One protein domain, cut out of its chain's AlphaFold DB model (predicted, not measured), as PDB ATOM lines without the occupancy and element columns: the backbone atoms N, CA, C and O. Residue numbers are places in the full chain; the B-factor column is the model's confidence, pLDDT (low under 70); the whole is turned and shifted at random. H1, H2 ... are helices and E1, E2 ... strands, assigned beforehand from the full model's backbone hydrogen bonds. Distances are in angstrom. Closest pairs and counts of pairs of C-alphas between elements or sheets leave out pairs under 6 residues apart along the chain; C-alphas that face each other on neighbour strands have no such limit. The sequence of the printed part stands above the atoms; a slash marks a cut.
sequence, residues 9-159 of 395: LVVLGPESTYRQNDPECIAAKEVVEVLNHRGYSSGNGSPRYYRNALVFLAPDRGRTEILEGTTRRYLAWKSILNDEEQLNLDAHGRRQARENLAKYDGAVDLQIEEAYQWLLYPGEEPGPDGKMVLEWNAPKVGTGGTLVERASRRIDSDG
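What this domain is: This is residues 9 to 159 of the 395 residues of an uncharacterized protein of Rubrobacteraceae bacterium (UniProt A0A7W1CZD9). A long helical hairpin, H2 and H3, reaches out from one end of a small four-stranded sheet that has one short helix over each face, H1 on one and H4 on the other. The strand hairpin E3 and E4 reaches the opposite way, and the two hairpins together make the long axis. The printed part has 151 residues with four named helices and four named strands, in the order E1 H1 E2 H2 H3 E3 E4 H4, of the mixed class, helices and strands. The sheet runs E1 E2 E3 E4 and is mixed, with E1 and E2 parallel and the other neighbours antiparallel. The whole is loose, with a radius of gyration of the C-alphas of 20.2 A, and only just elongated, spanning 72 by 37 by 25 A.

How they stand to each other: E1, residues 9 to 11, is an edge strand, parallel to E2, residues 54 to 59; N 10 and O 55 are 2.7 A apart, within hydrogen-bond range. With H1, residues 26 to 36, they form a strand-helix-strand unit, two parallel neighbour strands with a helix between, whose crossover is right-handed. H1 is on the sheet at a height of 8.7 A; the C-alphas of Ala 27 and Ala 58 are its closest to E2, 6.5 A apart. H2, residues 61 to 82, and H3, residues 91 to 115, form a helical hairpin: they touch, closest at the C-alphas of Arg 63 and Ala 115, 5.0 A apart, and run opposite ways at a shallow tilt of 25 degrees. H3 only grazes the sheet, with its residues 112 to 115. E3, residues 116 to 126, has staggered pairing: residues 116 to 120 pair with E2, with N 120 and O 56 2.7 A apart, and residues 121 to 126 with E4, residues 132 to 137, with N 135 and O 123 2.8 A apart. E3 and E4 are a hairpin, and E4 is the other edge strand. H4, residues 147 to 157, is on the opposite face from H1, making three layers, with helices on both faces of a sheet. It lies over E2 and E3 at a height of 9.4 A and runs along the strands, at 24 degrees to E3 on the local plane; its closest C-alpha pair with E3 is Ala 151 and Leu 119, 6.5 A apart. H1 and H4 are apart. In H1, H2, H3 and H4 every O i to N i+4 pair is within hydrogen-bond range.

Where its parts are: E1 begins at C-alpha 9, (142.451, 127.236, 129.632). From first to last C-alpha, H2 measures 31.0 A, H3 35.7 A and E3 30.7 A. H3 begins at C-alpha 91, (188.061, 129.494, 119.759), and H4 ends at C-alpha 157, (139.818, 115.037, 138.859).

The domain as a whole: The two C-alphas farthest apart are those of Asp 90 and Asp 129, 72.8 A. The printed part has no cut. The links E1 to H1, 14 residues, and H1 to E2, 17 residues, are long. The mean pLDDT of the printed part is 92.4, and residues 39 to 45 are under 70.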
ATOM      1  N   LEU A   9     141.288 126.998 128.789       96.12
ATOM      2  CA  LEU A   9     142.451 127.236 129.632       96.12
ATOM      3  C   LEU A   9     143.169 128.507 129.167       96.12
ATOM      4  O   LEU A   9     143.576 128.615 128.011       96.12
ATOM      5  N   VAL A  10     143.348 129.446 130.085       95.62
ATOM      6  CA  VAL A  10     144.086 130.693 129.910       95.62
ATOM      7  C   VAL A  10     145.429 130.546 130.608       95.62
ATOM      8  O   VAL A  10     145.489 130.388 131.824       95.62
ATOM      9  N   VAL A  11     146.522 130.584 129.854       95.62
ATOM     10  CA  VAL A  11     147.869 130.577 130.437       95.62
ATOM     11  C   VAL A  11     148.269 132.019 130.707       95.62
ATOM     12  O   VAL A  11     148.367 132.811 129.772       95.62
ATOM     13  N   LEU A  12     148.454 132.367 131.979       95.50
ATOM     14  CA  LEU A  12     148.813 133.727 132.367       95.50
ATOM     15  C   LEU A  12     150.262 134.063 131.988       95.50
ATOM     16  O   LEU A  12     151.108 133.177 131.835       95.50
ATOM     17  N   GLY A  13     150.551 135.357 131.848       93.75
ATOM     18  CA  GLY A  13     151.912 135.829 131.618       93.75
ATOM     19  C   GLY A  13     152.834 135.531 132.811       93.75
ATOM     20  O   GLY A  13     152.349 135.336 133.931       93.75
ATOM     21  N   PRO A  14     154.162 135.473 132.597       94.19
ATOM     22  CA  PRO A  14     155.139 135.225 133.659       94.19
ATOM     23  C   PRO A  14     155.077 136.263 134.795       94.19
ATOM     24  O   PRO A  14     155.413 135.949 135.930       94.19
ATOM     25  N   GLU A  15     154.606 137.479 134.524       93.81
ATOM     26  CA  GLU A  15     154.400 138.555 135.497       93.81
ATOM     27  C   GLU A  15     153.207 138.314 136.438       93.81
ATOM     28  O   GLU A  15     153.209 138.761 137.590       93.81
ATOM     29  N   SER A  16     152.199 137.570 135.980       95.75
ATOM     30  CA  SER A  16     150.963 137.284 136.711       95.75
ATOM     31  C   SER A  16     151.158 136.104 137.661       95.75
ATOM     32  O   SER A  16     150.521 135.057 137.544       95.75
ATOM     33  N   THR A  17     152.084 136.262 138.604       96.62
ATOM     34  CA  THR A  17     152.487 135.191 139.522       96.62
ATOM     35  C   THR A  17     151.468 134.928 140.626       96.62
ATOM     36  O   THR A  17     150.833 135.845 141.162       96.62
ATOM     37  N   TYR A  18     151.344 133.656 141.003       96.56
ATOM     38  CA  TYR A  18     150.543 133.201 142.132       96.56
ATOM     39  C   TYR A  18     151.423 132.813 143.323       96.56
ATOM     40  O   TYR A  18     152.485 132.196 143.179       96.56
ATOM     41  N   ARG A  19     150.943 133.142 144.524       93.88
ATOM     42  CA  ARG A  19     151.465 132.650 145.800       93.88
ATOM     43  C   ARG A  19     150.291 132.361 146.730       93.88
ATOM     44  O   ARG A  19     149.421 133.207 146.919       93.88
ATOM     45  N   GLN A  20     150.285 131.173 147.323       89.88
ATOM     46  CA  GLN A  20     149.242 130.778 148.266       89.88
ATOM     47  C   GLN A  20     149.232 131.711 149.488       89.88
ATOM     48  O   GLN A  20     150.294 132.051 150.013       89.88
ATOM     49  N   ASN A  21     148.032 132.085 149.945       86.94
ATOM     50  CA  ASN A  21     147.792 132.982 151.085       86.94
ATOM     51  C   ASN A  21     148.391 134.394 150.932       86.94
ATOM     52  O   ASN A  21     148.642 135.063 151.933       86.94
ATOM     53  N   ASP A  22     148.633 134.849 149.701       87.94
ATOM     54  CA  ASP A  22     149.029 136.230 149.428       87.94
ATOM     55  C   ASP A  22     147.779 137.104 149.195       87.94
ATOM     56  O   ASP A  22     147.085 136.899 148.196       87.94
ATOM     57  N   PRO A  23     147.466 138.071 150.079       79.38
ATOM     58  CA  PRO A  23     146.320 138.965 149.891       79.38
ATOM     59  C   PRO A  23     146.490 139.898 148.683       79.38
ATOM     60  O   PRO A  23     145.504 140.351 148.111       79.38
ATOM     61  N   GLU A  24     147.728 140.146 148.250       85.50
ATOM     62  CA  GLU A  24     148.065 140.997 147.108       85.50
ATOM     63  C   GLU A  24     148.480 140.155 145.887       85.50
ATOM     64  O   GLU A  24     149.282 140.587 145.054       85.50
ATOM     65  N   CYS A  25     147.938 138.935 145.780       89.50
ATOM     66  CA  CYS A  25     148.261 137.989 144.718       89.50
ATOM     67  C   CYS A  25     148.002 138.587 143.322       89.50
ATOM     68  O   CYS A  25     146.866 138.894 142.954       89.50
ATOM     69  N   ILE A  26     149.071 138.723 142.530       93.69
ATOM     70  CA  ILE A  26     149.043 139.370 141.208       93.69
ATOM     71  C   ILE A  26     148.194 138.551 140.234       93.69
ATOM     72  O   ILE A  26     147.337 139.111 139.553       93.69
ATOM     73  N   ALA A  27     148.371 137.225 140.218       94.00
ATOM     74  CA  ALA A  27     147.558 136.328 139.402       94.00
ATOM     75  C   ALA A  27     146.057 136.486 139.680       94.00
ATOM     76  O   ALA A  27     145.272 136.534 138.744       94.00
ATOM     77  N   ALA A  28     145.648 136.597 140.949       91.06
ATOM     78  CA  ALA A  28     144.232 136.726 141.294       91.06
ATOM     79  C   ALA A  28     143.627 138.023 140.732       91.06
ATOM     80  O   ALA A  28     142.534 137.997 140.171       91.06
ATOM     81  N   LYS A  29     144.361 139.140 140.814       91.69
ATOM     82  CA  LYS A  29     143.942 140.422 140.225       91.69
ATOM     83  C   LYS A  29     143.804 140.328 138.707       91.69
ATOM     84  O   LYS A  29     142.782 140.739 138.171       91.69
ATOM     85  N   GLU A  30     144.786 139.725 138.038       92.94
ATOM     86  CA  GLU A  30     144.737 139.502 136.589       92.94
ATOM     87  C   GLU A  30     143.534 138.634 136.196       92.94
ATOM     88  O   GLU A  30     142.806 138.957 135.261       92.94
ATOM     89  N   VAL A  31     143.264 137.559 136.943       93.00
ATOM     90  CA  VAL A  31     142.098 136.705 136.690       93.00
ATOM     91  C   VAL A  31     140.797 137.500 136.808       93.00
ATOM     92  O   VAL A  31     139.939 137.365 135.939       93.00
ATOM     93  N   VAL A  32     140.640 138.352 137.827       91.75
ATOM     94  CA  VAL A  32     139.448 139.214 137.959       91.75
ATOM     95  C   VAL A  32     139.286 140.129 136.744       91.75
ATOM     96  O   VAL A  32     138.184 140.234 136.206       91.75
ATOM     97  N   GLU A  33     140.368 140.742 136.268       91.12
ATOM     98  CA  GLU A  33     140.323 141.582 135.069       91.12
ATOM     99  C   GLU A  33     139.917 140.789 133.825       91.12
ATOM    100  O   GLU A  33     139.022 141.210 133.089       91.12
ATOM    101  N   VAL A  34     140.493 139.600 133.623       91.81
ATOM    102  CA  VAL A  34     140.149 138.737 132.485       91.81
ATOM    103  C   VAL A  34     138.711 138.224 132.576       91.81
ATOM    104  O   VAL A  34     138.056 138.074 131.543       91.81
ATOM    105  N   LEU A  35     138.186 137.973 133.778       91.75
ATOM    106  CA  LEU A  35     136.784 137.604 133.974       91.75
ATOM    107  C   LEU A  35     135.838 138.751 133.613       91.75
ATOM    108  O   LEU A  35     134.762 138.495 133.088       91.75
ATOM    109  N   ASN A  36     136.217 140.002 133.860       90.00
ATOM    110  CA  ASN A  36     135.341 141.145 133.606       90.00
ATOM    111  C   ASN A  36     135.451 141.677 132.170       90.00
ATOM    112  O   ASN A  36     134.466 142.177 131.622       90.00
ATOM    113  N   HIS A  37     136.615 141.531 131.530       88.69
ATOM    114  CA  HIS A  37     136.919 142.190 130.262       88.69
ATOM    115  C   HIS A  37     137.475 141.242 129.181       88.69
ATOM    116  O   HIS A  37     138.139 140.227 129.418       88.69
ATOM    117  N   ARG A  38     137.206 141.588 127.920       84.56
ATOM    118  CA  ARG A  38     137.786 140.937 126.741       84.56
ATOM    119  C   ARG A  38     139.112 141.601 126.364       84.56
ATOM    120  O   ARG A  38     139.123 142.755 125.965       84.56
ATOM    121  N   GLY A  39     140.209 140.838 126.375       66.19
ATOM    122  CA  GLY A  39     141.539 141.312 125.955       66.19
ATOM    123  C   GLY A  39     142.545 141.337 127.109       66.19
ATOM    124  O   GLY A  39     142.145 141.274 128.259       66.19
ATOM    125  N   TYR A  40     143.840 141.373 126.778       54.84
ATOM    126  CA  TYR A  40     144.963 141.294 127.735       54.84
ATOM    127  C   TYR A  40     145.538 142.669 128.122       54.84
ATOM    128  O   TYR A  40     146.517 142.753 128.850       54.84
ATOM    129  N   SER A  41     144.993 143.764 127.581       48.09
ATOM    130  CA  SER A  41     145.600 145.092 127.693       48.09
ATOM    131  C   SER A  41     144.624 146.090 128.299       48.09
ATOM    132  O   SER A  41     143.623 146.424 127.669       48.09
ATOM    133  N   SER A  42     144.977 146.576 129.493       47.41
ATOM    134  CA  SER A  42     144.637 147.890 130.059       47.41
ATOM    135  C   SER A  42     143.275 148.461 129.633       47.41
ATOM    136  O   SER A  42     143.167 149.170 128.635       47.41
ATOM    137  N   GLY A  43     142.235 148.160 130.416       52.06
ATOM    138  CA  GLY A  43     141.049 149.012 130.602       52.06
ATOM    139  C   GLY A  43     140.131 149.293 129.404       52.06
ATOM    140  O   GLY A  43     139.144 149.997 129.581       52.06
ATOM    141  N   ASN A  44     140.414 148.764 128.211       57.91
ATOM    142  CA  ASN A  44     139.666 149.058 126.978       57.91
ATOM    143  C   ASN A  44     138.983 147.821 126.363       57.91
ATOM    144  O   ASN A  44     138.596 147.821 125.193       57.91
ATOM    145  N   GLY A  45     138.858 146.744 127.140       66.88
ATOM    146  CA  GLY A  45     138.188 145.519 126.720       66.88
ATOM    147  C   GLY A  45     136.671 145.613 126.854       66.88
ATOM    148  O   GLY A  45     136.165 146.081 127.869       66.88
ATOM    149  N   SER A  46     135.923 145.128 125.859       82.56
ATOM    150  CA  SER A  46     134.469 144.969 126.001       82.56
ATOM    151  C   SER A  46     134.136 144.017 127.163       82.56
ATOM    152  O   SER A  46     134.944 143.128 127.444       82.56
ATOM    153  N   PRO A  47     132.961 144.137 127.806       88.94
ATOM    154  CA  PRO A  47     132.562 143.228 128.875       88.94
ATOM    155  C   PRO A  47     132.614 141.759 128.444       88.94
ATOM    156  O   PRO A  47     132.260 141.410 127.311       88.94
ATOM    157  N   ARG A  48     133.065 140.894 129.352       91.69
ATOM    158  CA  ARG A  48     133.035 139.444 129.163       91.69
ATOM    159  C   ARG A  48     131.748 138.858 129.735       91.69
ATOM    160  O   ARG A  48     131.370 139.148 130.867       91.69
ATOM    161  N   TYR A  49     131.104 138.003 128.951       92.94
ATOM    162  CA  TYR A  49     129.867 137.332 129.320       92.94
ATOM    163  C   TYR A  49     130.123 135.922 129.851       92.94
ATOM    164  O   TYR A  49     129.600 135.581 130.908       92.94
ATOM    165  N   TYR A  50     130.957 135.113 129.194       95.50
ATOM    166  CA  TYR A  50     131.133 133.702 129.556       95.50
ATOM    167  C   TYR A  50     132.266 133.509 130.570       95.50
ATOM    168  O   TYR A  50     133.305 132.911 130.299       95.50
ATOM    169  N   ARG A  51     132.076 134.077 131.766       95.00
ATOM    170  CA  ARG A  51     133.041 134.019 132.877       95.00
ATOM    171  C   ARG A  51     133.308 132.593 133.348       95.00
ATOM    172  O   ARG A  51     134.460 132.243 133.595       95.00
ATOM    173  N   ASN A  52     132.264 131.773 133.441       96.38
ATOM    174  CA  ASN A  52     132.379 130.397 133.913       96.38
ATOM    175  C   ASN A  52     133.039 129.461 132.896       96.38
ATOM    176  O   ASN A  52     133.420 128.355 133.254       96.38
ATOM    177  N   ALA A  53     133.256 129.905 131.658       95.94
ATOM    178  CA  ALA A  53     134.014 129.152 130.667       95.94
ATOM    179  C   ALA A  53     135.540 129.203 130.893       95.94
ATOM    180  O   ALA A  53     136.282 128.520 130.193       95.94
ATOM    181  N   LEU A  54     136.050 129.999 131.839       95.38
ATOM    182  CA  LEU A  54     137.489 130.233 131.976       95.38
ATOM    183  C   LEU A  54     138.125 129.505 133.160       95.38
ATOM    184  O   LEU A  54     137.613 129.490 134.277       95.38
ATOM    185  N   VAL A  55     139.307 128.962 132.892       96.62
ATOM    186  CA  VAL A  55     140.222 128.340 133.851       96.62
ATOM    187  C   VAL A  55     141.608 128.906 133.579       96.62
ATOM    188  O   VAL A  55     141.949 129.137 132.424       96.62
ATOM    189  N   PHE A  56     142.424 129.115 134.602       96.88
ATOM    190  CA  PHE A  56     143.682 129.842 134.476       96.88
ATOM    191  C   PHE A  56     144.861 129.007 134.965       96.88
ATOM    192  O   PHE A  56     144.788 128.378 136.014       96.88
ATOM    193  N   LEU A  57     145.965 129.020 134.228       97.88
ATOM    194  CA  LEU A  57     147.235 128.447 134.657       97.88
ATOM    195  C   LEU A  57     148.197 129.589 134.973       97.88
ATOM    196  O   LEU A  57     148.563 130.354 134.080       97.88
ATOM    197  N   ALA A  58     148.602 129.692 136.234       97.75
ATOM    198  CA  ALA A  58     149.486 130.736 136.724       97.75
ATOM    199  C   ALA A  58     150.865 130.179 137.118       97.75
ATOM    200  O   ALA A  58     150.970 129.065 137.656       97.75
ATOM    201  N   PRO A  59     151.930 130.964 136.899       97.88
ATOM    202  CA  PRO A  59     153.256 130.633 137.378       97.88
ATOM    203  C   PRO A  59     153.391 130.907 138.884       97.88
ATOM    204  O   PRO A  59     152.816 131.844 139.436       97.88
ATOM    205  N   ASP A  60     154.157 130.077 139.580       97.44
ATOM    206  CA  ASP A  60     154.498 130.260 140.989       97.44
ATOM    207  C   ASP A  60     155.511 131.385 141.165       97.44
ATOM    208  O   ASP A  60     156.546 131.389 140.497       97.44
ATOM    209  N   ARG A  61     155.255 132.310 142.095       96.38
ATOM    210  CA  ARG A  61     156.117 133.486 142.297       96.38
ATOM    211  C   ARG A  61     157.584 133.119 142.542       96.38
ATOM    212  O   ARG A  61     158.458 133.641 141.861       96.38
ATOM    213  N   GLY A  62     157.861 132.195 143.465       95.56
ATOM    214  CA  GLY A  62     159.239 131.854 143.831       95.56
ATOM    215  C   GLY A  62     159.988 131.142 142.703       95.56
ATOM    216  O   GLY A  62     161.153 131.432 142.443       95.56
ATOM    217  N   ARG A  63     159.315 130.238 141.982       96.94
ATOM    218  CA  ARG A  63     159.922 129.590 140.806       96.94
ATOM    219  C   ARG A  63     160.120 130.553 139.639       96.94
ATOM    220  O   ARG A  63     161.102 130.418 138.916       96.94
ATOM    221  N   THR A  64     159.233 131.531 139.486       97.38
ATOM    222  CA  THR A  64     159.360 132.575 138.459       97.38
ATOM    223  C   THR A  64     160.601 133.429 138.695       97.38
ATOM    224  O   THR A  64     161.353 133.664 137.758       97.38
ATOM    225  N   GLU A  65     160.898 133.809 139.941       96.50
ATOM    226  CA  GLU A  65     162.127 134.550 140.275       96.50
ATOM    227  C   GLU A  65     163.402 133.779 139.869       96.50
ATOM    228  O   GLU A  65     164.360 134.355 139.344       96.50
ATOM    229  N   ILE A  66     163.409 132.454 140.060       97.31
ATOM    230  CA  ILE A  66     164.513 131.580 139.630       97.31
ATOM    231  C   ILE A  66     164.593 131.529 138.098       97.31
ATOM    232  O   ILE A  66     165.680 131.708 137.536       97.31
ATOM    233  N   LEU A  67     163.452 131.324 137.434       97.94
ATOM    234  CA  LEU A  67     163.333 131.300 135.977       97.94
ATOM    235  C   LEU A  67     163.836 132.601 135.348       97.94
ATOM    236  O   LEU A  67     164.606 132.560 134.386       97.94
ATOM    237  N   GLU A  68     163.477 133.757 135.903       97.56
ATOM    238  CA  GLU A  68     163.983 135.051 135.451       97.56
ATOM    239  C   GLU A  68     165.509 135.122 135.542       97.56
ATOM    240  O   GLU A  68     166.174 135.546 134.596       97.56
ATOM    241  N   GLY A  69     166.088 134.683 136.665       97.62
ATOM    242  CA  GLY A  69     167.537 134.649 136.852       97.62
ATOM    243  C   GLY A  69     168.248 133.778 135.810       97.62
ATOM    244  O   GLY A  69     169.272 134.183 135.251       97.62
ATOM    245  N   THR A  70     167.700 132.602 135.512       98.06
ATOM    246  CA  THR A  70     168.215 131.692 134.476       98.06
ATOM    247  C   THR A  70     168.054 132.287 133.077       98.06
ATOM    248  O   THR A  70     169.008 132.279 132.300       98.06
ATOM    249  N   THR A  71     166.902 132.894 132.786       97.94
ATOM    250  CA  THR A  71     166.608 133.547 131.502       97.94
ATOM    251  C   THR A  71     167.560 134.713 131.241       97.94
ATOM    252  O   THR A  71     168.104 134.835 130.145       97.94
ATOM    253  N   ARG A  72     167.859 135.538 132.254       98.25
ATOM    254  CA  ARG A  72     168.857 136.619 132.134       98.25
ATOM    255  C   ARG A  72     170.239 136.080 131.765       98.25
ATOM    256  O   ARG A  72     170.918 136.677 130.936       98.25
ATOM    257  N   ARG A  73     170.652 134.940 132.334       98.12
ATOM    258  CA  ARG A  73     171.926 134.288 131.977       98.12
ATOM    259  C   ARG A  73     171.901 133.749 130.552       98.12
ATOM    260  O   ARG A  73     172.863 133.970 129.826       98.12
ATOM    261  N   TYR A  74     170.815 133.095 130.144       98.38
ATOM    262  CA  TYR A  74     170.621 132.658 128.760       98.38
ATOM    263  C   TYR A  74     170.770 133.832 127.780       98.38
ATOM    264  O   TYR A  74     171.585 133.770 126.860       98.38
ATOM    265  N   LEU A  75     170.055 134.936 128.025       98.19
ATOM    266  CA  LEU A  75     170.114 136.135 127.188       98.19
ATOM    267  C   LEU A  75     171.512 136.764 127.174       98.19
ATOM    268  O   LEU A  75     171.968 137.191 126.117       98.19
ATOM    269  N   ALA A  76     172.218 136.772 128.308       98.06
ATOM    270  CA  ALA A  76     173.593 137.259 128.376       98.06
ATOM    271  C   ALA A  76     174.543 136.419 127.504       98.06
ATOM    272  O   ALA A  76     175.289 136.979 126.703       98.06
ATOM    273  N   TRP A  77     174.482 135.086 127.589       98.12
ATOM    274  CA  TRP A  77     175.290 134.204 126.732       98.12
ATOM    275  C   TRP A  77     174.926 134.330 125.254       98.12
ATOM    276  O   TRP A  77     175.811 134.304 124.400       98.12
ATOM    277  N   LYS A  78     173.638 134.518 124.953       97.81
ATOM    278  CA  LYS A  78     173.158 134.772 123.594       97.81
ATOM    279  C   LYS A  78     173.720 136.082 123.044       97.81
ATOM    280  O   LYS A  78     174.190 136.099 121.915       97.81
ATOM    281  N   SER A  79     173.733 137.146 123.850       97.94
ATOM    282  CA  SER A  79     174.345 138.428 123.480       97.94
ATOM    283  C   SER A  79     175.842 138.279 123.219       97.94
ATOM    284  O   SER A  79     176.310 138.699 122.172       97.94
ATOM    285  N   ILE A  80     176.578 137.602 124.110       97.12
ATOM    286  CA  ILE A  80     178.023 137.358 123.946       97.12
ATOM    287  C   ILE A  80     178.328 136.654 122.617       97.12
ATOM    288  O   ILE A  80     179.303 136.995 121.955       97.12
ATOM    289  N   LEU A  81     177.509 135.673 122.224       95.88
ATOM    290  CA  LEU A  81     177.673 134.968 120.951       95.88
ATOM    291  C   LEU A  81     177.275 135.816 119.740       95.88
ATOM    292  O   LEU A  81     177.922 135.714 118.704       95.88
ATOM    293  N   ASN A  82     176.244 136.652 119.860       96.94
ATOM    294  CA  ASN A  82     175.868 137.587 118.798       96.94
ATOM    295  C   ASN A  82     176.961 138.643 118.556       96.94
ATOM    296  O   ASN A  82     177.160 139.061 117.419       96.94
ATOM    297  N   ASP A  83     177.691 139.025 119.608       96.56
ATOM    298  CA  ASP A  83     178.761 140.026 119.575       96.56
ATOM    299  C   ASP A  83     180.168 139.390 119.473       96.56
ATOM    300  O   ASP A  83     181.170 140.028 119.806       96.56
ATOM    301  N   GLU A  84     180.280 138.129 119.024       94.06
ATOM    302  CA  GLU A  84     181.527 137.346 119.106       94.06
ATOM    303  C   GLU A  84     182.723 137.978 118.369       94.06
ATOM    304  O   GLU A  84     183.860 137.880 118.843       94.06
ATOM    305  N   GLU A  85     182.471 138.661 117.247       92.12
ATOM    306  CA  GLU A  85     183.491 139.387 116.479       92.12
ATOM    307  C   GLU A  85     183.948 140.660 117.200       92.12
ATOM    308  O   GLU A  85     185.146 140.910 117.323       92.12
ATOM    309  N   GLN A  86     183.007 141.445 117.732       95.06
ATOM    310  CA  GLN A  86     183.307 142.696 118.440       95.06
ATOM    311  C   GLN A  86     184.073 142.435 119.740       95.06
ATOM    312  O   GLN A  86     185.000 143.168 120.090       95.06
ATOM    313  N   LEU A  87     183.712 141.356 120.434       94.56
ATOM    314  CA  LEU A  87     184.369 140.898 121.654       94.56
ATOM    315  C   LEU A  87     185.685 140.151 121.384       94.56
ATOM    316  O   LEU A  87     186.374 139.793 122.337       94.56
ATOM    317  N   ASN A  88     186.053 139.930 120.112       94.31
ATOM    318  CA  ASN A  88     187.238 139.176 119.693       94.31
ATOM    319  C   ASN A  88     187.358 137.814 120.403       94.31
ATOM    320  O   ASN A  88     188.438 137.431 120.862       94.31
ATOM    321  N   LEU A  89     186.243 137.082 120.525       94.25
ATOM    322  CA  LEU A  89     186.236 135.797 121.222       94.25
ATOM    323  C   LEU A  89     187.128 134.797 120.491       94.25
ATOM    324  O   LEU A  89     186.926 134.514 119.308       94.25
ATOM    325  N   ASP A  90     188.084 134.202 121.203       94.75
ATOM    326  CA  ASP A  90     188.902 133.125 120.662       94.75
ATOM    327  C   ASP A  90     188.101 131.812 120.521       94.75
ATOM    328  O   ASP A  90     186.925 131.697 120.884       94.75
ATOM    329  N   ALA A  91     188.731 130.775 119.963       94.69
ATOM    330  CA  ALA A  91     188.061 129.494 119.759       94.69
ATOM    331  C   ALA A  91     187.600 128.830 121.072       94.69
ATOM    332  O   ALA A  91     186.652 128.044 121.047       94.69
ATOM    333  N   HIS A  92     188.261 129.105 122.201       95.69
ATOM    334  CA  HIS A  92     187.882 128.564 123.503       95.69
ATOM    335  C   HIS A  92     186.672 129.311 124.077       95.69
ATOM    336  O   HIS A  92     185.680 128.667 124.416       95.69
ATOM    337  N   GLY A  93     186.702 130.645 124.074       94.31
ATOM    338  CA  GLY A  93     185.604 131.506 124.504       94.31
ATOM    339  C   GLY A  93     184.322 131.253 123.715       94.31
ATOM    340  O   GLY A  93     183.258 131.110 124.316       94.31
ATOM    341  N   ARG A  94     184.413 131.068 122.388       96.25
ATOM    342  CA  ARG A  94     183.249 130.690 121.563       96.25
ATOM    343  C   ARG A  94     182.656 129.339 121.961       96.25
ATOM    344  O   ARG A  94     181.437 129.212 122.053       96.25
ATOM    345  N   ARG A  95     183.489 128.320 122.214       97.06
ATOM    346  CA  ARG A  95     183.006 127.003 122.673       97.06
ATOM    347  C   ARG A  95     182.331 127.105 124.038       97.06
ATOM    348  O   ARG A  95     181.203 126.648 124.181       97.06
ATOM    349  N   GLN A  96     182.970 127.779 124.992       96.81
ATOM    350  CA  GLN A  96     182.424 127.977 126.332       96.81
ATOM    351  C   GLN A  96     181.091 128.740 126.305       96.81
ATOM    352  O   GLN A  96     180.157 128.373 127.017       96.81
ATOM    353  N   ALA A  97     180.978 129.789 125.487       96.62
ATOM    354  CA  ALA A  97     179.741 130.552 125.362       96.62
ATOM    355  C   ALA A  97     178.613 129.708 124.743       96.62
ATOM    356  O   ALA A  97     177.491 129.746 125.245       96.62
ATOM    357  N   ARG A  98     178.906 128.875 123.731       97.50
ATOM    358  CA  ARG A  98     177.929 127.929 123.150       97.50
ATOM    359  C   ARG A  98     177.476 126.865 124.146       97.50
ATOM    360  O   ARG A  98     176.281 126.604 124.245       97.50
ATOM    361  N   GLU A  99     178.403 126.280 124.899       98.00
ATOM    362  CA  GLU A  99     178.088 125.288 125.934       98.00
ATOM    363  C   GLU A  99     177.203 125.883 127.036       98.00
ATOM    364  O   GLU A  99     176.209 125.274 127.433       98.00
ATOM    365  N   ASN A 100     177.517 127.095 127.504       97.75
ATOM    366  CA  ASN A 100     176.689 127.771 128.498       97.75
ATOM    367  C   ASN A 100     175.330 128.186 127.933       97.75
ATOM    368  O   ASN A 100     174.331 128.009 128.627       97.75
ATOM    369  N   LEU A 101     175.265 128.684 126.694       98.00
ATOM    370  CA  LEU A 101     173.993 128.996 126.044       98.00
ATOM    371  C   LEU A 101     173.083 127.761 126.034       98.00
ATOM    372  O   LEU A 101     171.981 127.839 126.561       98.00
ATOM    373  N   ALA A 102     173.571 126.622 125.532       97.88
ATOM    374  CA  ALA A 102     172.807 125.374 125.479       97.88
ATOM    375  C   ALA A 102     172.391 124.874 126.874       97.88
ATOM    376  O   ALA A 102     171.265 124.422 127.073       97.88
ATOM    377  N   LYS A 103     173.280 124.995 127.870       97.69
ATOM    378  CA  LYS A 103     172.976 124.652 129.266       97.69
ATOM    379  C   LYS A 103     171.828 125.493 129.827       97.69
ATOM    380  O   LYS A 103     170.955 124.950 130.499       97.69
ATOM    381  N   TYR A 104     171.862 126.810 129.624       98.25
ATOM    382  CA  TYR A 104     170.836 127.703 130.158       98.25
ATOM    383  C   TYR A 104     169.536 127.647 129.354       98.25
ATOM    384  O   TYR A 104     168.488 127.809 129.960       98.25
ATOM    385  N   ASP A 105     169.590 127.348 128.055       97.94
ATOM    386  CA  ASP A 105     168.417 127.105 127.201       97.94
ATOM    387  C   ASP A 105     167.578 125.937 127.749       97.94
ATOM    388  O   ASP A 105     166.443 126.129 128.178       97.94
ATOM    389  N   GLY A 106     168.192 124.758 127.922       97.12
ATOM    390  CA  GLY A 106     167.496 123.602 128.500       97.12
ATOM    391  C   GLY A 106     167.057 123.806 129.958       97.12
ATOM    392  O   GLY A 106     166.049 123.250 130.393       97.12
ATOM    393  N   ALA A 107     167.786 124.621 130.731       97.75
ATOM    394  CA  ALA A 107     167.373 124.977 132.088       97.75
ATOM    395  C   ALA A 107     166.153 125.914 132.105       97.75
ATOM    396  O   ALA A 107     165.319 125.779 132.998       97.75
ATOM    397  N   VAL A 108     166.045 126.843 131.147       98.00
ATOM    398  CA  VAL A 108     164.872 127.717 130.985       98.00
ATOM    399  C   VAL A 108     163.643 126.878 130.656       98.00
ATOM    400  O   VAL A 108     162.641 127.017 131.351       98.00
ATOM    401  N   ASP A 109     163.738 125.960 129.691       94.75
ATOM    402  CA  ASP A 109     162.617 125.088 129.313       94.75
ATOM    403  C   ASP A 109     162.075 124.297 130.512       94.75
ATOM    404  O   ASP A 109     160.877 124.326 130.804       94.75
ATOM    405  N   LEU A 110     162.970 123.655 131.273       94.75
ATOM    406  CA  LEU A 110     162.591 122.913 132.477       94.75
ATOM    407  C   LEU A 110     161.947 123.828 133.530       94.75
ATOM    408  O   LEU A 110     160.938 123.475 134.139       94.75
ATOM    409  N   GLN A 111     162.517 125.012 133.751       96.69
ATOM    410  CA  GLN A 111     162.021 125.940 134.765       96.69
ATOM    411  C   GLN A 111     160.686 126.584 134.382       96.69
ATOM    412  O   GLN A 111     159.907 126.888 135.284       96.69
ATOM    413  N   ILE A 112     160.372 126.743 133.090       95.88
ATOM    414  CA  ILE A 112     159.028 127.133 132.634       95.88
ATOM    415  C   ILE A 112     158.016 126.069 133.064       95.88
ATOM    416  O   ILE A 112     157.013 126.394 133.704       95.88
ATOM    417  N   GLU A 113     158.289 124.794 132.780       94.44
ATOM    418  CA  GLU A 113     157.379 123.706 133.149       94.44
ATOM    419  C   GLU A 113     157.174 123.555 134.659       94.44
ATOM    420  O   GLU A 113     156.116 123.101 135.102       94.44
ATOM    421  N   GLU A 114     158.193 123.892 135.442       94.06
ATOM    422  CA  GLU A 114     158.128 123.881 136.896       94.06
ATOM    423  C   GLU A 114     157.411 125.110 137.465       94.06
ATOM    424  O   GLU A 114     156.702 124.997 138.469       94.06
ATOM    425  N   ALA A 115     157.615 126.287 136.863       97.12
ATOM    426  CA  ALA A 115     157.013 127.535 137.311       97.12
ATOM    427  C   ALA A 115     155.493 127.496 137.150       97.12
ATOM    428  O   ALA A 115     154.780 127.801 138.107       97.12
ATOM    429  N   TYR A 116     154.994 127.069 135.988       97.75
ATOM    430  CA  TYR A 116     153.564 126.976 135.690       97.75
ATOM    431  C   TYR A 116     152.914 125.778 136.381       97.75
ATOM    432  O   TYR A 116     152.714 124.718 135.794       97.75
ATOM    433  N   GLN A 117     152.573 125.959 137.657       97.00
ATOM    434  CA  GLN A 117     152.060 124.875 138.491       97.00
ATOM    435  C   GLN A 117     150.714 125.162 139.160       97.00
ATOM    436  O   GLN A 117     150.161 124.239 139.744       97.00
ATOM    437  N   TRP A 118     150.180 126.385 139.111       97.69
ATOM    438  CA  TRP A 118     148.945 126.740 139.815       97.69
ATOM    439  C   TRP A 118     147.767 126.800 138.853       97.69
ATOM    440  O   TRP A 118     147.776 127.594 137.918       97.69
ATOM    441  N   LEU A 119     146.748 125.978 139.088       97.94
ATOM    442  CA  LEU A 119     145.510 126.001 138.323       97.94
ATOM    443  C   LEU A 119     144.455 126.766 139.108       97.94
ATOM    444  O   LEU A 119     144.001 126.284 140.136       97.94
ATOM    445  N   LEU A 120     144.074 127.942 138.632       96.44
ATOM    446  CA  LEU A 120     143.065 128.779 139.252       96.44
ATOM    447  C   LEU A 120     141.751 128.613 138.497       96.44
ATOM    448  O   LEU A 120     141.693 128.832 137.286       96.44
ATOM    449  N   TYR A 121     140.682 128.274 139.202       95.06
ATOM    450  CA  TYR A 121     139.333 128.312 138.646       95.06
ATOM    451  C   TYR A 121     138.405 129.018 139.637       95.06
ATOM    452  O   TYR A 121     138.243 128.554 140.768       95.06
ATOM    453  N   PRO A 122     137.829 130.164 139.242       92.06
ATOM    454  CA  PRO A 122     136.941 130.915 140.110       92.06
ATOM    455  C   PRO A 122     135.602 130.178 140.253       92.06
ATOM    456  O   PRO A 122     135.106 129.579 139.291       92.06
ATOM    457  N   GLY A 123     135.035 130.234 141.452       92.38
ATOM    458  CA  GLY A 123     133.672 129.810 141.766       92.38
ATOM    459  C   GLY A 123     132.932 130.930 142.488       92.38
ATOM    460  O   GLY A 123     133.548 131.900 142.926       92.38
ATOM    461  N   GLU A 124     131.616 130.829 142.599       92.88
ATOM    462  CA  GLU A 124     130.827 131.716 143.455       92.88
ATOM    463  C   GLU A 124     129.961 130.868 144.389       92.88
ATOM    464  O   GLU A 124     129.278 129.954 143.933       92.88
ATOM    465  N   GLU A 125     129.973 131.185 145.684       88.75
ATOM    466  CA  GLU A 125     129.117 130.538 146.682       88.75
ATOM    467  C   GLU A 125     128.286 131.575 147.454       88.75
ATOM    468  O   GLU A 125     128.734 132.714 147.634       88.75
ATOM    469  N   PRO A 126     127.083 131.219 147.940       86.19
ATOM    470  CA  PRO A 126     126.303 132.097 148.803       86.19
ATOM    471  C   PRO A 126     127.037 132.410 150.114       86.19
ATOM    472  O   PRO A 126     127.312 131.529 150.927       86.19
ATOM    473  N   GLY A 127     127.316 133.691 150.351       87.00
ATOM    474  CA  GLY A 127     127.847 134.185 151.614       87.00
ATOM    475  C   GLY A 127     126.792 134.241 152.731       87.00
ATOM    476  O   GLY A 127     125.603 134.015 152.493       87.00
ATOM    477  N   PRO A 128     127.189 134.603 153.966       86.12
ATOM    478  CA  PRO A 128     126.275 134.679 155.112       86.12
ATOM    479  C   PRO A 128     125.113 135.670 154.939       86.12
ATOM    480  O   PRO A 128     124.079 135.518 155.582       86.12
ATOM    481  N   ASP A 129     125.279 136.689 154.089       89.94
ATOM    482  CA  ASP A 129     124.247 137.674 153.744       89.94
ATOM    483  C   ASP A 129     123.407 137.266 152.516       89.94
ATOM    484  O   ASP A 129     122.585 138.049 152.039       89.94
ATOM    485  N   GLY A 130     123.612 136.049 152.000       82.06
ATOM    486  CA  GLY A 130     122.934 135.500 150.828       82.06
ATOM    487  C   GLY A 130     123.463 136.012 149.488       82.06
ATOM    488  O   GLY A 130     122.946 135.609 148.447       82.06
ATOM    489  N   LYS A 131     124.477 136.888 149.471       85.12
ATOM    490  CA  LYS A 131     125.099 137.339 148.220       85.12
ATOM    491  C   LYS A 131     126.144 136.343 147.754       85.12
ATOM    492  O   LYS A 131     126.863 135.774 148.566       85.12
ATOM    493  N   MET A 132     126.264 136.179 146.442       86.12
ATOM    494  CA  MET A 132     127.321 135.362 145.854       86.12
ATOM    495  C   MET A 132     128.688 136.004 146.112       86.12
ATOM    496  O   MET A 132     128.897 137.181 145.808       86.12
ATOM    497  N   VAL A 133     129.605 135.227 146.682       88.19
ATOM    498  CA  VAL A 133     130.978 135.625 146.994       88.19
ATOM    499  C   VAL A 133     131.926 134.805 146.134       88.19
ATOM    500  O   VAL A 133     131.783 133.591 146.026       88.19
ATOM    501  N   LEU A 134     132.898 135.483 145.526       87.75
ATOM    502  CA  LEU A 134     133.925 134.845 144.713       87.75
ATOM    503  C   LEU A 134     134.825 133.961 145.587       87.75
ATOM    504  O   LEU A 134     135.473 134.449 146.515       87.75
ATOM    505  N   GLU A 135     134.901 132.684 145.242       85.44
ATOM    506  CA  GLU A 135     135.788 131.702 145.847       85.44
ATOM    507  C   GLU A 135     136.946 131.371 144.897       85.44
ATOM    508  O   GLU A 135     136.780 131.220 143.681       85.44
ATOM    509  N   TRP A 136     138.145 131.250 145.469       83.38
ATOM    510  CA  TRP A 136     139.370 130.960 144.737       83.38
ATOM    511  C   TRP A 136     139.853 129.546 145.012       83.38
ATOM    512  O   TRP A 136     140.515 129.284 146.017       83.38
ATOM    513  N   ASN A 137     139.621 128.661 144.053       90.56
ATOM    514  CA  ASN A 137     140.299 127.379 144.019       90.56
ATOM    515  C   ASN A 137     141.606 127.522 143.240       90.56
ATOM    516  O   ASN A 137     141.604 127.976 142.096       90.56
ATOM    517  N   ALA A 138     142.721 127.158 143.874       95.38
ATOM    518  CA  ALA A 138     144.057 127.254 143.288       95.38
ATOM    519  C   ALA A 138     144.918 126.012 143.588       95.38
ATOM    520  O   ALA A 138     145.955 126.120 144.251       95.38
ATOM    521  N   PRO A 139     144.507 124.798 143.184       96.50
ATOM    522  CA  PRO A 139     145.348 123.622 143.340       96.50
ATOM    523  C   PRO A 139     146.613 123.667 142.480       96.50
ATOM    524  O   PRO A 139     146.677 124.303 141.426       96.50
ATOM    525  N   LYS A 140     147.616 122.885 142.892       97.00
ATOM    526  CA  LYS A 140     148.754 122.583 142.025       97.00
ATOM    527  C   LYS A 140     148.389 121.540 140.973       97.00
ATOM    528  O   LYS A 140     147.770 120.521 141.300       97.00
ATOM    529  N   VAL A 141     148.823 121.752 139.736       96.81
ATOM    530  CA  VAL A 141     148.753 120.728 138.687       96.81
ATOM    531  C   VAL A 141     149.735 119.594 138.986       96.81
ATOM    532  O   VAL A 141     150.771 119.791 139.624       96.81
ATOM    533  N   GLY A 142     149.382 118.383 138.553       91.50
ATOM    534  CA  GLY A 142     150.234 117.205 138.710       91.50
ATOM    535  C   GLY A 142     151.450 117.217 137.781       91.50
ATOM    536  O   GLY A 142     151.726 118.194 137.090       91.50
ATOM    537  N   THR A 143     152.170 116.099 137.733       89.44
ATOM    538  CA  THR A 143     153.315 115.884 136.837       89.44
ATOM    539  C   THR A 143     152.929 115.053 135.603       89.44
ATOM    540  O   THR A 143     151.817 114.524 135.510       89.44
ATOM    541  N   GLY A 144     153.862 114.945 134.650       89.38
ATOM    542  CA  GLY A 144     153.755 114.096 133.460       89.38
ATOM    543  C   GLY A 144     152.971 114.733 132.310       89.38
ATOM    544  O   GLY A 144     151.888 115.273 132.509       89.38
ATOM    545  N   GLY A 145     153.488 114.632 131.089       91.94
ATOM    546  CA  GLY A 145     152.881 115.269 129.918       91.94
ATOM    547  C   GLY A 145     152.999 116.799 129.918       91.94
ATOM    548  O   GLY A 145     153.630 117.417 130.783       91.94
ATOM    549  N   THR A 146     152.375 117.413 128.922       94.25
ATOM    550  CA  THR A 146     152.381 118.865 128.713       94.25
ATOM    551  C   THR A 146     151.650 119.605 129.838       94.25
ATOM    552  O   THR A 146     150.828 119.035 130.558       94.25
ATOM    553  N   LEU A 147     151.915 120.906 129.995       94.88
ATOM    554  CA  LEU A 147     151.216 121.755 130.973       94.88
ATOM    555  C   LEU A 147     149.689 121.731 130.799       94.88
ATOM    556  O   LEU A 147     148.952 121.691 131.784       94.88
ATOM    557  N   VAL A 148     149.220 121.695 129.551       94.88
ATOM    558  CA  VAL A 148     147.789 121.638 129.225       94.88
ATOM    559  C   VAL A 148     147.182 120.316 129.687       94.88
ATOM    560  O   VAL A 148     146.161 120.322 130.364       94.88
ATOM    561  N   GLU A 149     147.831 119.182 129.411       96.00
ATOM    562  CA  GLU A 149     147.354 117.869 129.869       96.00
ATOM    563  C   GLU A 149     147.318 117.775 131.398       96.00
ATOM    564  O   GLU A 149     146.373 117.222 131.965       96.00
ATOM    565  N   ARG A 150     148.324 118.339 132.076       97.06
ATOM    566  CA  ARG A 150     148.368 118.411 133.543       97.06
ATOM    567  C   ARG A 150     147.196 119.222 134.098       97.06
ATOM    568  O   ARG A 150     146.544 118.763 135.036       97.06
ATOM    569  N   ALA A 151     146.909 120.382 133.510       97.38
ATOM    570  CA  ALA A 151     145.779 121.229 133.883       97.38
ATOM    571  C   ALA A 151     144.427 120.545 133.620       97.38
ATOM    572  O   ALA A 151     143.583 120.498 134.514       97.38
ATOM    573  N   SER A 152     144.238 119.951 132.436       95.81
ATOM    574  CA  SER A 152     143.006 119.240 132.071       95.81
ATOM    575  C   SER A 152     142.731 118.043 132.979       95.81
ATOM    576  O   SER A 152     141.608 117.888 133.447       95.81
ATOM    577  N   ARG A 153     143.745 117.221 133.287       96.50
ATOM    578  CA  ARG A 153     143.574 116.109 134.237       96.50
ATOM    579  C   ARG A 153     143.234 116.607 135.634       96.50
ATOM    580  O   ARG A 153     142.410 115.993 136.301       96.50
ATOM    581  N   ARG A 154     143.863 117.704 136.069       97.50
ATOM    582  CA  ARG A 154     143.634 118.269 137.398       97.50
ATOM    583  C   ARG A 154     142.194 118.754 137.565       97.50
ATOM    584  O   ARG A 154     141.545 118.374 138.532       97.50
ATOM    585  N   ILE A 155     141.691 119.550 136.621       96.94
ATOM    586  CA  ILE A 155     140.338 120.104 136.734       96.94
ATOM    587  C   ILE A 155     139.243 119.035 136.627       96.94
ATOM    588  O   ILE A 155     138.227 119.136 137.309       96.94
ATOM    589  N   ASP A 156     139.463 118.003 135.808       95.88
ATOM    590  CA  ASP A 156     138.553 116.860 135.691       95.88
ATOM    591  C   ASP A 156     138.554 116.030 136.988       95.88
ATOM    592  O   ASP A 156     137.489 115.719 137.514       95.88
ATOM    593  N   SER A 157     139.729 115.769 137.585       95.56
ATOM    594  CA  SER A 157     139.818 115.037 138.859       95.56
ATOM    595  C   SER A 157     139.199 115.782 140.041       95.56
ATOM    596  O   SER A 157     138.660 115.146 140.943       95.56
ATOM    597  N   ASP A 158     139.272 117.116 140.035       94.88
ATOM    598  CA  ASP A 158     138.643 117.957 141.058       94.88
ATOM    599  C   ASP A 158     137.117 118.092 140.832       94.88
ATOM    600  O   ASP A 158     136.423 118.675 141.659       94.88
ATOM    601  N   GLY A 159     136.575 117.579 139.716       93.69
ATOM    602  CA  GLY A 159     135.158 117.705 139.353       93.69
ATOM    603  C   GLY A 159     134.734 119.122 138.943       93.69
ATOM    604  O   GLY A 159     133.549 119.375 138.735       93.69
TER     605      GLY A 159